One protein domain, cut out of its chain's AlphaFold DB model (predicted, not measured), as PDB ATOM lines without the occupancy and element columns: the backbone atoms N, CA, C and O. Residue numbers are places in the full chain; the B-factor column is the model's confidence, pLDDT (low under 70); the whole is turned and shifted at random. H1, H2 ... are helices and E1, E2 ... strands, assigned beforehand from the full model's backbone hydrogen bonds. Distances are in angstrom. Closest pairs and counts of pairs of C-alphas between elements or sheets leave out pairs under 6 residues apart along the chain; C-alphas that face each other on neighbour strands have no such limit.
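What this domain is: This is residues 8 to 87 of the 88 residues of an uncharacterized protein of Oligella ureolytica (UniProt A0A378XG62). Helices H3 and H2 meet as an L at one end of the domain, short helix H1 lies at the other, and strand E1 and looping residues 34 to 50 lie between. The 80 printed residues hold H1, E1, H2, H3 in that order, mostly helix, with under half in named elements. The whole is only just loose, close to compact: radius of gyration of the C-alphas 14.4 A, spans 39 by 28 by 24 A.

Where its parts are: Find C-alpha 74 at (171.033, 237.851, 144.479); H3 runs 18.0 A to C-alpha 86 at (167.640, 224.275, 155.847). H2 is residues 59 to 70, 16.7 A; E1 is 30 to 33, 9.9 A; H1 is 17 to 25, 12.5 A.

How they stand to each other: H3 and H2 only just touch, with 3 pairs of C-alphas within 8 A, only at the corner, about perpendicular at 84 degrees; their closest C-alphas, Ser 69 and Ala 75, are 5.0 A apart. H1 is apart from both. H1 and E1 are near each other. E1 pairs with no named strand; residues 8 to 9 and 49 to 50 pair with it, parallel. In H1, H2 and H3 every O i to N i+4 pair is within hydrogen-bond range.

The domain as a whole: The C-alphas farthest apart, Ser 25 and Ala 60, are 40.6 A apart. The printed part has no cut; E1 to H2 is a long link of 25 residues, and residues 55 to 61, of which 59 to 61 belong to H2, stand free. pLDDT is under 70 at residues 10 to 15, 37 and 86 to 87.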
ATOM      1  N   LEU A   8     175.951 213.150 131.209       72.06
ATOM      2  CA  LEU A   8     175.459 212.167 132.162       72.06
ATOM      3  C   LEU A   8     174.562 212.826 133.218       72.06
ATOM      4  O   LEU A   8     174.894 213.864 133.802       72.06
ATOM      5  N   GLN A   9     173.406 212.209 133.469       70.88
ATOM      6  CA  GLN A   9     172.494 212.580 134.547       70.88
ATOM      7  C   GLN A   9     172.364 211.397 135.503       70.88
ATOM      8  O   GLN A   9     171.687 210.422 135.186       70.88
ATOM      9  N   ALA A  10     172.983 211.498 136.680       65.38
ATOM     10  CA  ALA A  10     172.858 210.459 137.689       65.38
ATOM     11  C   ALA A  10     171.409 210.371 138.203       65.38
ATOM     12  O   ALA A  10     170.778 211.411 138.463       65.38
ATOM     13  N   PRO A  11     170.875 209.155 138.403       65.62
ATOM     14  CA  PRO A  11     169.665 208.974 139.186       65.62
ATOM     15  C   PRO A  11     169.935 209.544 140.597       65.62
ATOM     16  O   PRO A  11     171.016 209.392 141.156       65.62
ATOM     17  N   GLN A  12     169.007 210.356 141.119       64.38
ATOM     18  CA  GLN A  12     169.132 211.138 142.368       64.38
ATOM     19  C   GLN A  12     170.204 212.259 142.396       64.38
ATOM     20  O   GLN A  12     170.159 213.116 143.283       64.38
ATOM     21  N   GLY A  13     171.082 212.354 141.392       63.16
ATOM     22  CA  GLY A  13     172.075 213.427 141.234       63.16
ATOM     23  C   GLY A  13     173.238 213.394 142.221       63.16
ATOM     24  O   GLY A  13     173.884 214.424 142.419       63.16
ATOM     25  N   TYR A  14     173.482 212.231 142.826       64.38
ATOM     26  CA  TYR A  14     174.696 211.958 143.580       64.38
ATOM     27  C   TYR A  14     175.788 211.478 142.625       64.38
ATOM     28  O   TYR A  14     175.571 210.558 141.842       64.38
ATOM     29  N   PHE A  15     176.957 212.105 142.717       69.06
ATOM     30  CA  PHE A  15     178.187 211.637 142.095       69.06
ATOM     31  C   PHE A  15     179.205 211.463 143.219       69.06
ATOM     32  O   PHE A  15     179.414 212.397 143.995       69.06
ATOM     33  N   ASN A  16     179.792 210.275 143.342       74.50
ATOM     34  CA  ASN A  16     181.031 210.100 144.092       74.50
ATOM     35  C   ASN A  16     182.218 210.237 143.121       74.50
ATOM     36  O   ASN A  16     182.051 210.196 141.899       74.50
ATOM     37  N   GLU A  17     183.414 210.435 143.669       77.50
ATOM     38  CA  GLU A  17     184.630 210.667 142.879       77.50
ATOM     39  C   GLU A  17     184.940 209.489 141.940       77.50
ATOM     40  O   GLU A  17     185.302 209.695 140.783       77.50
ATOM     41  N   GLU A  18     184.691 208.258 142.391       80.44
ATOM     42  CA  GLU A  18     184.894 207.043 141.595       80.44
ATOM     43  C   GLU A  18     183.962 206.969 140.380       80.44
ATOM     44  O   GLU A  18     184.395 206.648 139.274       80.44
ATOM     45  N   TYR A  19     182.685 207.322 140.544       76.44
ATOM     46  CA  TYR A  19     181.727 207.320 139.440       76.44
ATOM     47  C   TYR A  19     182.059 208.389 138.396       76.44
ATOM     48  O   TYR A  19     181.886 208.156 137.199       76.44
ATOM     49  N   LEU A  20     182.568 209.549 138.827       78.44
ATOM     50  CA  LEU A  20     183.069 210.569 137.903       78.44
ATOM     51  C   LEU A  20     184.265 210.047 137.104       78.44
ATOM     52  O   LEU A  20     184.296 210.239 135.892       78.44
ATOM     53  N   ALA A  21     185.202 209.352 137.752       82.25
ATOM     54  CA  ALA A  21     186.373 208.786 137.087       82.25
ATOM     55  C   ALA A  21     185.987 207.736 136.030       82.25
ATOM     56  O   ALA A  21     186.471 207.795 134.898       82.25
ATOM     57  N   ILE A  22     185.062 206.828 136.361       84.12
ATOM     58  CA  ILE A  22     184.566 205.809 135.423       84.12
ATOM     59  C   ILE A  22     183.873 206.479 134.232       84.12
ATOM     60  O   ILE A  22     184.232 206.234 133.082       84.12
ATOM     61  N   ALA A  23     182.942 207.394 134.485       79.62
ATOM     62  CA  ALA A  23     182.224 208.075 133.415       79.62
ATOM     63  C   ALA A  23     183.141 208.947 132.533       79.62
ATOM     64  O   ALA A  23     182.959 209.012 131.317       79.62
ATOM     65  N   GLN A  24     184.155 209.601 133.102       81.62
ATOM     66  CA  GLN A  24     185.148 210.329 132.308       81.62
ATOM     67  C   GLN A  24     185.970 209.382 131.425       81.62
ATOM     68  O   GLN A  24     186.227 209.716 130.268       81.62
ATOM     69  N   SER A  25     186.320 208.191 131.927       83.06
ATOM     70  CA  SER A  25     187.016 207.162 131.141       83.06
ATOM     71  C   SER A  25     186.179 206.636 129.965       83.06
ATOM     72  O   SER A  25     186.728 206.323 128.911       83.06
ATOM     73  N   GLU A  26     184.849 206.647 130.094       83.69
ATOM     74  CA  GLU A  26     183.899 206.310 129.022       83.69
ATOM     75  C   GLU A  26     183.623 207.478 128.049       83.69
ATOM     76  O   GLU A  26     182.898 207.321 127.066       83.69
ATOM     77  N   GLY A  27     184.216 208.655 128.283       81.19
ATOM     78  CA  GLY A  27     184.118 209.819 127.397       81.19
ATOM     79  C   GLY A  27     183.008 210.818 127.741       81.19
ATOM     80  O   GLY A  27     182.754 211.742 126.958       81.19
ATOM     81  N   PHE A  28     182.360 210.694 128.905       80.69
ATOM     82  CA  PHE A  28     181.420 211.706 129.394       80.69
ATOM     83  C   PHE A  28     182.165 212.960 129.874       80.69
ATOM     84  O   PHE A  28     183.124 212.888 130.638       80.69
ATOM     85  N   GLN A  29     181.710 214.138 129.434       79.75
ATOM     86  CA  GLN A  29     182.383 215.416 129.720       79.75
ATOM     87  C   GLN A  29     181.583 216.335 130.637       79.75
ATOM     88  O   GLN A  29     182.155 217.237 131.244       79.75
ATOM     89  N   TYR A  30     180.266 216.158 130.698       80.81
ATOM     90  CA  TYR A  30     179.368 217.070 131.392       80.81
ATOM     91  C   TYR A  30     178.453 216.294 132.333       80.81
ATOM     92  O   TYR A  30     177.743 215.379 131.910       80.81
ATOM     93  N   PHE A  31     178.431 216.706 133.595       80.94
ATOM     94  CA  PHE A  31     177.699 216.027 134.653       80.94
ATOM     95  C   PHE A  31     176.717 216.987 135.311       80.94
ATOM     96  O   PHE A  31     177.058 218.095 135.738       80.94
ATOM     97  N   TYR A  32     175.463 216.552 135.372       80.00
ATOM     98  CA  TYR A  32     174.366 217.347 135.903       80.00
ATOM     99  C   TYR A  32     174.007 216.928 137.324       80.00
ATOM    100  O   TYR A  32     173.465 215.846 137.542       80.00
ATOM    101  N   THR A  33     174.227 217.827 138.278       78.62
ATOM    102  CA  THR A  33     173.924 217.613 139.699       78.62
ATOM    103  C   THR A  33     172.486 218.006 140.038       78.62
ATOM    104  O   THR A  33     171.885 218.879 139.403       78.62
ATOM    105  N   THR A  34     171.929 217.402 141.089       76.62
ATOM    106  CA  THR A  34     170.640 217.814 141.679       76.62
ATOM    107  C   THR A  34     170.786 218.927 142.716       76.62
ATOM    108  O   THR A  34     169.783 219.363 143.282       76.62
ATOM    109  N   ASN A  35     172.006 219.425 142.953       72.88
ATOM    110  CA  ASN A  35     172.263 220.496 143.908       72.88
ATOM    111  C   ASN A  35     171.631 221.821 143.428       72.88
ATOM    112  O   ASN A  35     172.094 222.401 142.439       72.88
ATOM    113  N   PRO A  36     170.615 222.351 144.140       70.38
ATOM    114  CA  PRO A  36     169.894 223.546 143.716       70.38
ATOM    115  C   PRO A  36     170.558 224.856 144.171       70.38
ATOM    116  O   PRO A  36     170.008 225.924 143.907       70.38
ATOM    117  N   PHE A  37     171.677 224.801 144.907       67.50
ATOM    118  CA  PHE A  37     172.286 225.959 145.582       67.50
ATOM    119  C   PHE A  37     173.503 226.544 144.862       67.50
ATOM    120  O   PHE A  37     174.188 227.407 145.416       67.50
ATOM    121  N   GLY A  38     173.783 226.092 143.644       70.19
ATOM    122  CA  GLY A  38     174.889 226.605 142.848       70.19
ATOM    123  C   GLY A  38     174.451 227.525 141.714       70.19
ATOM    124  O   GLY A  38     173.274 227.608 141.356       70.19
ATOM    125  N   ARG A  39     175.427 228.242 141.157       80.69
ATOM    126  CA  ARG A  39     175.262 229.110 139.991       80.69
ATOM    127  C   ARG A  39     176.164 228.595 138.883       80.69
ATOM    128  O   ARG A  39     177.364 228.455 139.097       80.69
ATOM    129  N   ASN A  40     175.592 228.373 137.704       81.12
ATOM    130  CA  ASN A  40     176.370 228.018 136.524       81.12
ATOM    131  C   ASN A  40     176.967 229.291 135.916       81.12
ATOM    132  O   ASN A  40     176.259 230.243 135.590       81.12
ATOM    133  N   THR A  41     178.284 229.311 135.794       80.44
ATOM    134  CA  THR A  41     179.093 230.378 135.207       80.44
ATOM    135  C   THR A  41     180.097 229.760 134.242       80.44
ATOM    136  O   THR A  41     180.247 228.542 134.204       80.44
ATOM    137  N   ARG A  42     180.841 230.586 133.498       81.62
ATOM    138  CA  ARG A  42     181.939 230.098 132.645       81.62
ATOM    139  C   ARG A  42     183.042 229.364 133.421       81.62
ATOM    140  O   ARG A  42     183.759 228.579 132.824       81.62
ATOM    141  N   HIS A  43     183.147 229.602 134.729       81.19
ATOM    142  CA  HIS A  43     184.115 228.953 135.617       81.19
ATOM    143  C   HIS A  43     183.526 227.750 136.367       81.19
ATOM    144  O   HIS A  43     184.201 227.166 137.208       81.19
ATOM    145  N   THR A  44     182.256 227.402 136.134       79.75
ATOM    146  CA  THR A  44     181.646 226.246 136.797       79.75
ATOM    147  C   THR A  44     182.254 224.966 136.221       79.75
ATOM    148  O   THR A  44     182.238 224.814 134.997       79.75
ATOM    149  N   PRO A  45     182.769 224.055 137.069       81.69
ATOM    150  CA  PRO A  45     183.309 222.780 136.617       81.69
ATOM    151  C   PRO A  45     182.268 222.011 135.805       81.69
ATOM    152  O   PRO A  45     181.078 222.014 136.142       81.69
ATOM    153  N   LYS A  46     182.705 221.348 134.734       81.19
ATOM    154  CA  LYS A  46     181.799 220.596 133.852       81.19
ATOM    155  C   LYS A  46     181.175 219.401 134.576       81.19
ATOM    156  O   LYS A  46     180.100 218.945 134.199       81.19
ATOM    157  N   GLU A  47     181.822 218.955 135.645       78.81
ATOM    158  CA  GLU A  47     181.425 217.877 136.543       78.81
ATOM    159  C   GLU A  47     180.323 218.305 137.532       78.81
ATOM    160  O   GLU A  47     179.700 217.472 138.182       78.81
ATOM    161  N   HIS A  48     180.061 219.611 137.655       78.56
ATOM    162  CA  HIS A  48     179.199 220.170 138.698       78.56
ATOM    163  C   HIS A  48     178.159 221.142 138.142       78.56
ATOM    164  O   HIS A  48     177.906 222.207 138.709       78.56
ATOM    165  N   ILE A  49     177.512 220.785 137.031       83.38
ATOM    166  CA  ILE A  49     176.473 221.642 136.462       83.38
ATOM    167  C   ILE A  49     175.242 221.593 137.372       83.38
ATOM    168  O   ILE A  49     174.621 220.547 137.574       83.38
ATOM    169  N   HIS A  50     174.880 222.739 137.938       81.38
ATOM    170  CA  HIS A  50     173.766 222.869 138.868       81.38
ATOM    171  C   HIS A  50     172.429 222.911 138.136       81.38
ATOM    172  O   HIS A  50     172.282 223.579 137.107       81.38
ATOM    173  N   ARG A  51     171.418 222.254 138.704       78.31
ATOM    174  CA  ARG A  51     170.041 222.281 138.203       78.31
ATOM    175  C   ARG A  51     169.090 222.736 139.292       78.31
ATOM    176  O   ARG A  51     169.222 222.366 140.452       78.31
ATOM    177  N   PHE A  52     168.077 223.505 138.906       74.38
ATOM    178  CA  PHE A  52     166.985 223.873 139.798       74.38
ATOM    179  C   PHE A  52     165.706 223.140 139.400       74.38
ATOM    180  O   PHE A  52     165.356 223.045 138.226       74.38
ATOM    181  N   HIS A  53     164.982 222.639 140.398       73.81
ATOM    182  CA  HIS A  53     163.703 221.982 140.173       73.81
ATOM    183  C   HIS A  53     162.619 223.015 139.825       73.81
ATOM    184  O   HIS A  53     162.373 223.979 140.571       73.81
ATOM    185  N   VAL A  54     161.953 222.806 138.693       72.62
ATOM    186  CA  VAL A  54     160.821 223.615 138.242       72.62
ATOM    187  C   VAL A  54     159.544 222.835 138.547       72.62
ATOM    188  O   VAL A  54     159.423 221.667 138.209       72.62
ATOM    189  N   ARG A  55     158.604 223.469 139.253       75.12
ATOM    190  CA  ARG A  55     157.231 222.955 139.393       75.12
ATOM    191  C   ARG A  55     156.426 223.458 138.198       75.12
ATOM    192  O   ARG A  55     156.768 224.528 137.700       75.12
ATOM    193  N   ASN A  56     155.360 222.760 137.804       80.12
ATOM    194  CA  ASN A  56     154.445 223.252 136.772       80.12
ATOM    195  C   ASN A  56     153.846 224.604 137.219       80.12
ATOM    196  O   ASN A  56     153.032 224.669 138.140       80.12
ATOM    197  N   ARG A  57     154.384 225.695 136.676       80.12
ATOM    198  CA  ARG A  57     154.134 227.100 137.034       80.12
ATOM    199  C   ARG A  57     154.215 227.922 135.754       80.12
ATOM    200  O   ARG A  57     154.733 227.447 134.745       80.12
ATOM    201  N   SER A  58     153.730 229.158 135.807       85.31
ATOM    202  CA  SER A  58     153.739 230.047 134.647       85.31
ATOM    203  C   SER A  58     155.161 230.281 134.111       85.31
ATOM    204  O   SER A  58     156.141 230.290 134.865       85.31
ATOM    205  N   GLY A  59     155.287 230.534 132.804       83.88
ATOM    206  CA  GLY A  59     156.574 230.877 132.187       83.88
ATOM    207  C   GLY A  59     157.210 232.140 132.787       83.88
ATOM    208  O   GLY A  59     158.434 232.237 132.885       83.88
ATOM    209  N   ALA A  60     156.394 233.073 133.286       86.31
ATOM    210  CA  ALA A  60     156.866 234.263 133.990       86.31
ATOM    211  C   ALA A  60     157.610 233.910 135.294       86.31
ATOM    212  O   ALA A  60     158.647 234.507 135.597       86.31
ATOM    213  N   ASP A  61     157.133 232.912 136.042       80.88
ATOM    214  CA  ASP A  61     157.792 232.441 137.266       80.88
ATOM    215  C   ASP A  61     159.126 231.751 136.968       80.88
ATOM    216  O   ASP A  61     160.104 231.921 137.706       80.88
ATOM    217  N   LEU A  62     159.188 231.002 135.862       83.69
ATOM    218  CA  LEU A  62     160.429 230.404 135.374       83.69
ATOM    219  C   LEU A  62     161.442 231.490 134.983       83.69
ATOM    220  O   LEU A  62     162.588 231.444 135.432       83.69
ATOM    221  N   GLY A  63     161.012 232.504 134.228       84.69
ATOM    222  CA  GLY A  63     161.862 233.623 133.820       84.69
ATOM    223  C   GLY A  63     162.431 234.406 135.007       84.69
ATOM    224  O   GLY A  63     163.627 234.697 135.042       84.69
ATOM    225  N   LYS A  64     161.611 234.680 136.032       84.12
ATOM    226  CA  LYS A  64     162.072 235.313 137.282       84.12
ATOM    227  C   LYS A  64     163.132 234.465 137.987       84.12
ATOM    228  O   LYS A  64     164.151 235.004 138.416       84.12
ATOM    229  N   LYS A  65     162.925 233.146 138.075       79.81
ATOM    230  CA  LYS A  65     163.901 232.216 138.669       79.81
ATOM    231  C   LYS A  65     165.225 232.186 137.913       79.81
ATOM    232  O   LYS A  65     166.264 232.222 138.561       79.81
ATOM    233  N   ILE A  66     165.185 232.151 136.580       82.31
ATOM    234  CA  ILE A  66     166.386 232.188 135.735       82.31
ATOM    235  C   ILE A  66     167.141 233.505 135.961       82.31
ATOM    236  O   ILE A  66     168.331 233.502 136.257       82.31
ATOM    237  N   ARG A  67     166.456 234.652 135.911       83.69
ATOM    238  CA  ARG A  67     167.106 235.954 136.146       83.69
ATOM    239  C   ARG A  67     167.746 236.030 137.534       83.69
ATOM    240  O   ARG A  67     168.890 236.458 137.661       83.69
ATOM    241  N   ALA A  68     167.041 235.561 138.562       80.75
ATOM    242  CA  ALA A  68     167.551 235.543 139.928       80.75
ATOM    243  C   ALA A  68     168.751 234.595 140.111       80.75
ATOM    244  O   ALA A  68     169.666 234.934 140.858       80.75
ATOM    245  N   SER A  69     168.780 233.437 139.436       78.25
ATOM    246  CA  SER A  69     169.891 232.480 139.541       78.25
ATOM    247  C   SER A  69     171.161 232.949 138.827       78.25
ATOM    248  O   SER A  69     172.261 232.611 139.262       78.25
ATOM    249  N   HIS A  70     171.035 233.757 137.773       81.12
ATOM    250  CA  HIS A  70     172.180 234.333 137.062       81.12
ATOM    251  C   HIS A  70     172.764 235.578 137.746       81.12
ATOM    252  O   HIS A  70     173.945 235.881 137.553       81.12
ATOM    253  N   HIS A  71     171.974 236.283 138.558       82.50
ATOM    254  CA  HIS A  71     172.379 237.550 139.158       82.50
ATOM    255  C   HIS A  71     173.537 237.367 140.166       82.50
ATOM    256  O   HIS A  71     173.398 236.606 141.128       82.50
ATOM    257  N   PRO A  72     174.663 238.098 140.021       81.00
ATOM    258  CA  PRO A  72     175.897 237.851 140.777       81.00
ATOM    259  C   PRO A  72     175.768 238.081 142.286       81.00
ATOM    260  O   PRO A  72     176.464 237.423 143.045       81.00
ATOM    261  N   VAL A  73     174.870 238.972 142.720       81.56
ATOM    262  CA  VAL A  73     174.614 239.264 144.147       81.56
ATOM    263  C   VAL A  73     173.406 238.502 144.713       81.56
ATOM    264  O   VAL A  73     173.504 237.875 145.767       81.56
ATOM    265  N   VAL A  74     172.268 238.502 144.008       80.69
ATOM    266  CA  VAL A  74     171.033 237.851 144.479       80.69
ATOM    267  C   VAL A  74     171.202 236.336 144.608       80.69
ATOM    268  O   VAL A  74     170.775 235.771 145.613       80.69
ATOM    269  N   ALA A  75     171.859 235.675 143.649       80.00
ATOM    270  CA  ALA A  75     172.044 234.225 143.681       80.00
ATOM    271  C   ALA A  75     172.829 233.731 144.916       80.00
ATOM    272  O   ALA A  75     172.296 232.889 145.644       80.00
ATOM    273  N   PRO A  76     174.048 234.228 145.227       80.00
ATOM    274  CA  PRO A  76     174.785 233.761 146.400       80.00
ATOM    275  C   PRO A  76     174.090 234.120 147.712       80.00
ATOM    276  O   PRO A  76     174.082 233.294 148.626       80.00
ATOM    277  N   PHE A  77     173.464 235.298 147.809       82.94
ATOM    278  CA  PHE A  77     172.744 235.697 149.018       82.94
ATOM    279  C   PHE A  77     171.531 234.794 149.271       82.94
ATOM    280  O   PHE A  77     171.377 234.234 150.356       82.94
ATOM    281  N   PHE A  78     170.711 234.567 148.244       80.19
ATOM    282  CA  PHE A  78     169.544 233.694 148.329       80.19
ATOM    283  C   PHE A  78     169.926 232.236 148.615       80.19
ATOM    284  O   PHE A  78     169.275 231.570 149.423       80.19
ATOM    285  N   ASN A  79     171.005 231.743 148.002       81.12
ATOM    286  CA  ASN A  79     171.509 230.395 148.253       81.12
ATOM    287  C   ASN A  79     172.057 230.261 149.681       81.12
ATOM    288  O   ASN A  79     171.765 229.267 150.344       81.12
ATOM    289  N   ARG A  80     172.771 231.270 150.199       80.06
ATOM    290  CA  ARG A  80     173.249 231.299 151.590       80.06
ATOM    291  C   ARG A  80     172.090 231.335 152.588       80.06
ATOM    292  O   ARG A  80     172.083 230.532 153.516       80.06
ATOM    293  N   PHE A  81     171.086 232.179 152.350       82.25
ATOM    294  CA  PHE A  81     169.867 232.236 153.162       82.25
ATOM    295  C   PHE A  81     169.127 230.893 153.178       82.25
ATOM    296  O   PHE A  81     168.716 230.410 154.232       82.25
ATOM    297  N   LYS A  82     168.986 230.242 152.017       77.50
ATOM    298  CA  LYS A  82     168.346 228.925 151.931       77.50
ATOM    299  C   LYS A  82     169.125 227.820 152.635       77.50
ATOM    300  O   LYS A  82     168.480 226.974 153.249       77.50
ATOM    301  N   ARG A  83     170.461 227.807 152.535       80.12
ATOM    302  CA  ARG A  83     171.311 226.854 153.272       80.12
ATOM    303  C   ARG A  83     171.121 227.019 154.776       80.12
ATOM    304  O   ARG A  83     170.752 226.056 155.438       80.12
ATOM    305  N   TRP A  84     171.200 228.259 155.263       79.12
ATOM    306  CA  TRP A  84     170.943 228.588 156.666       79.12
ATOM    307  C   TRP A  84     169.556 228.122 157.129       79.12
ATOM    308  O   TRP A  84     169.436 227.415 158.126       79.12
ATOM    309  N   LYS A  85     168.500 228.420 156.359       77.62
ATOM    310  CA  LYS A  85     167.129 228.004 156.694       77.62
ATOM    311  C   LYS A  85     166.950 226.481 156.720       77.62
ATOM    312  O   LYS A  85     166.127 225.980 157.480       77.62
ATOM    313  N   LYS A  86     167.682 225.743 155.880       69.50
ATOM    314  CA  LYS A  86     167.640 224.275 155.847       69.50
ATOM    315  C   LYS A  86     168.480 223.605 156.938       69.50
ATOM    316  O   LYS A  86     168.369 222.390 157.049       69.50
ATOM    317  N   LYS A  87     169.265 224.361 157.725       62.16
ATOM    318  CA  LYS A  87     170.267 223.823 158.665       62.16
ATOM    319  C   LYS A  87     171.175 222.768 158.002       62.16
ATOM    320  O   LYS A  87     171.460 221.738 158.603       62.16
TER     321      LYS A  87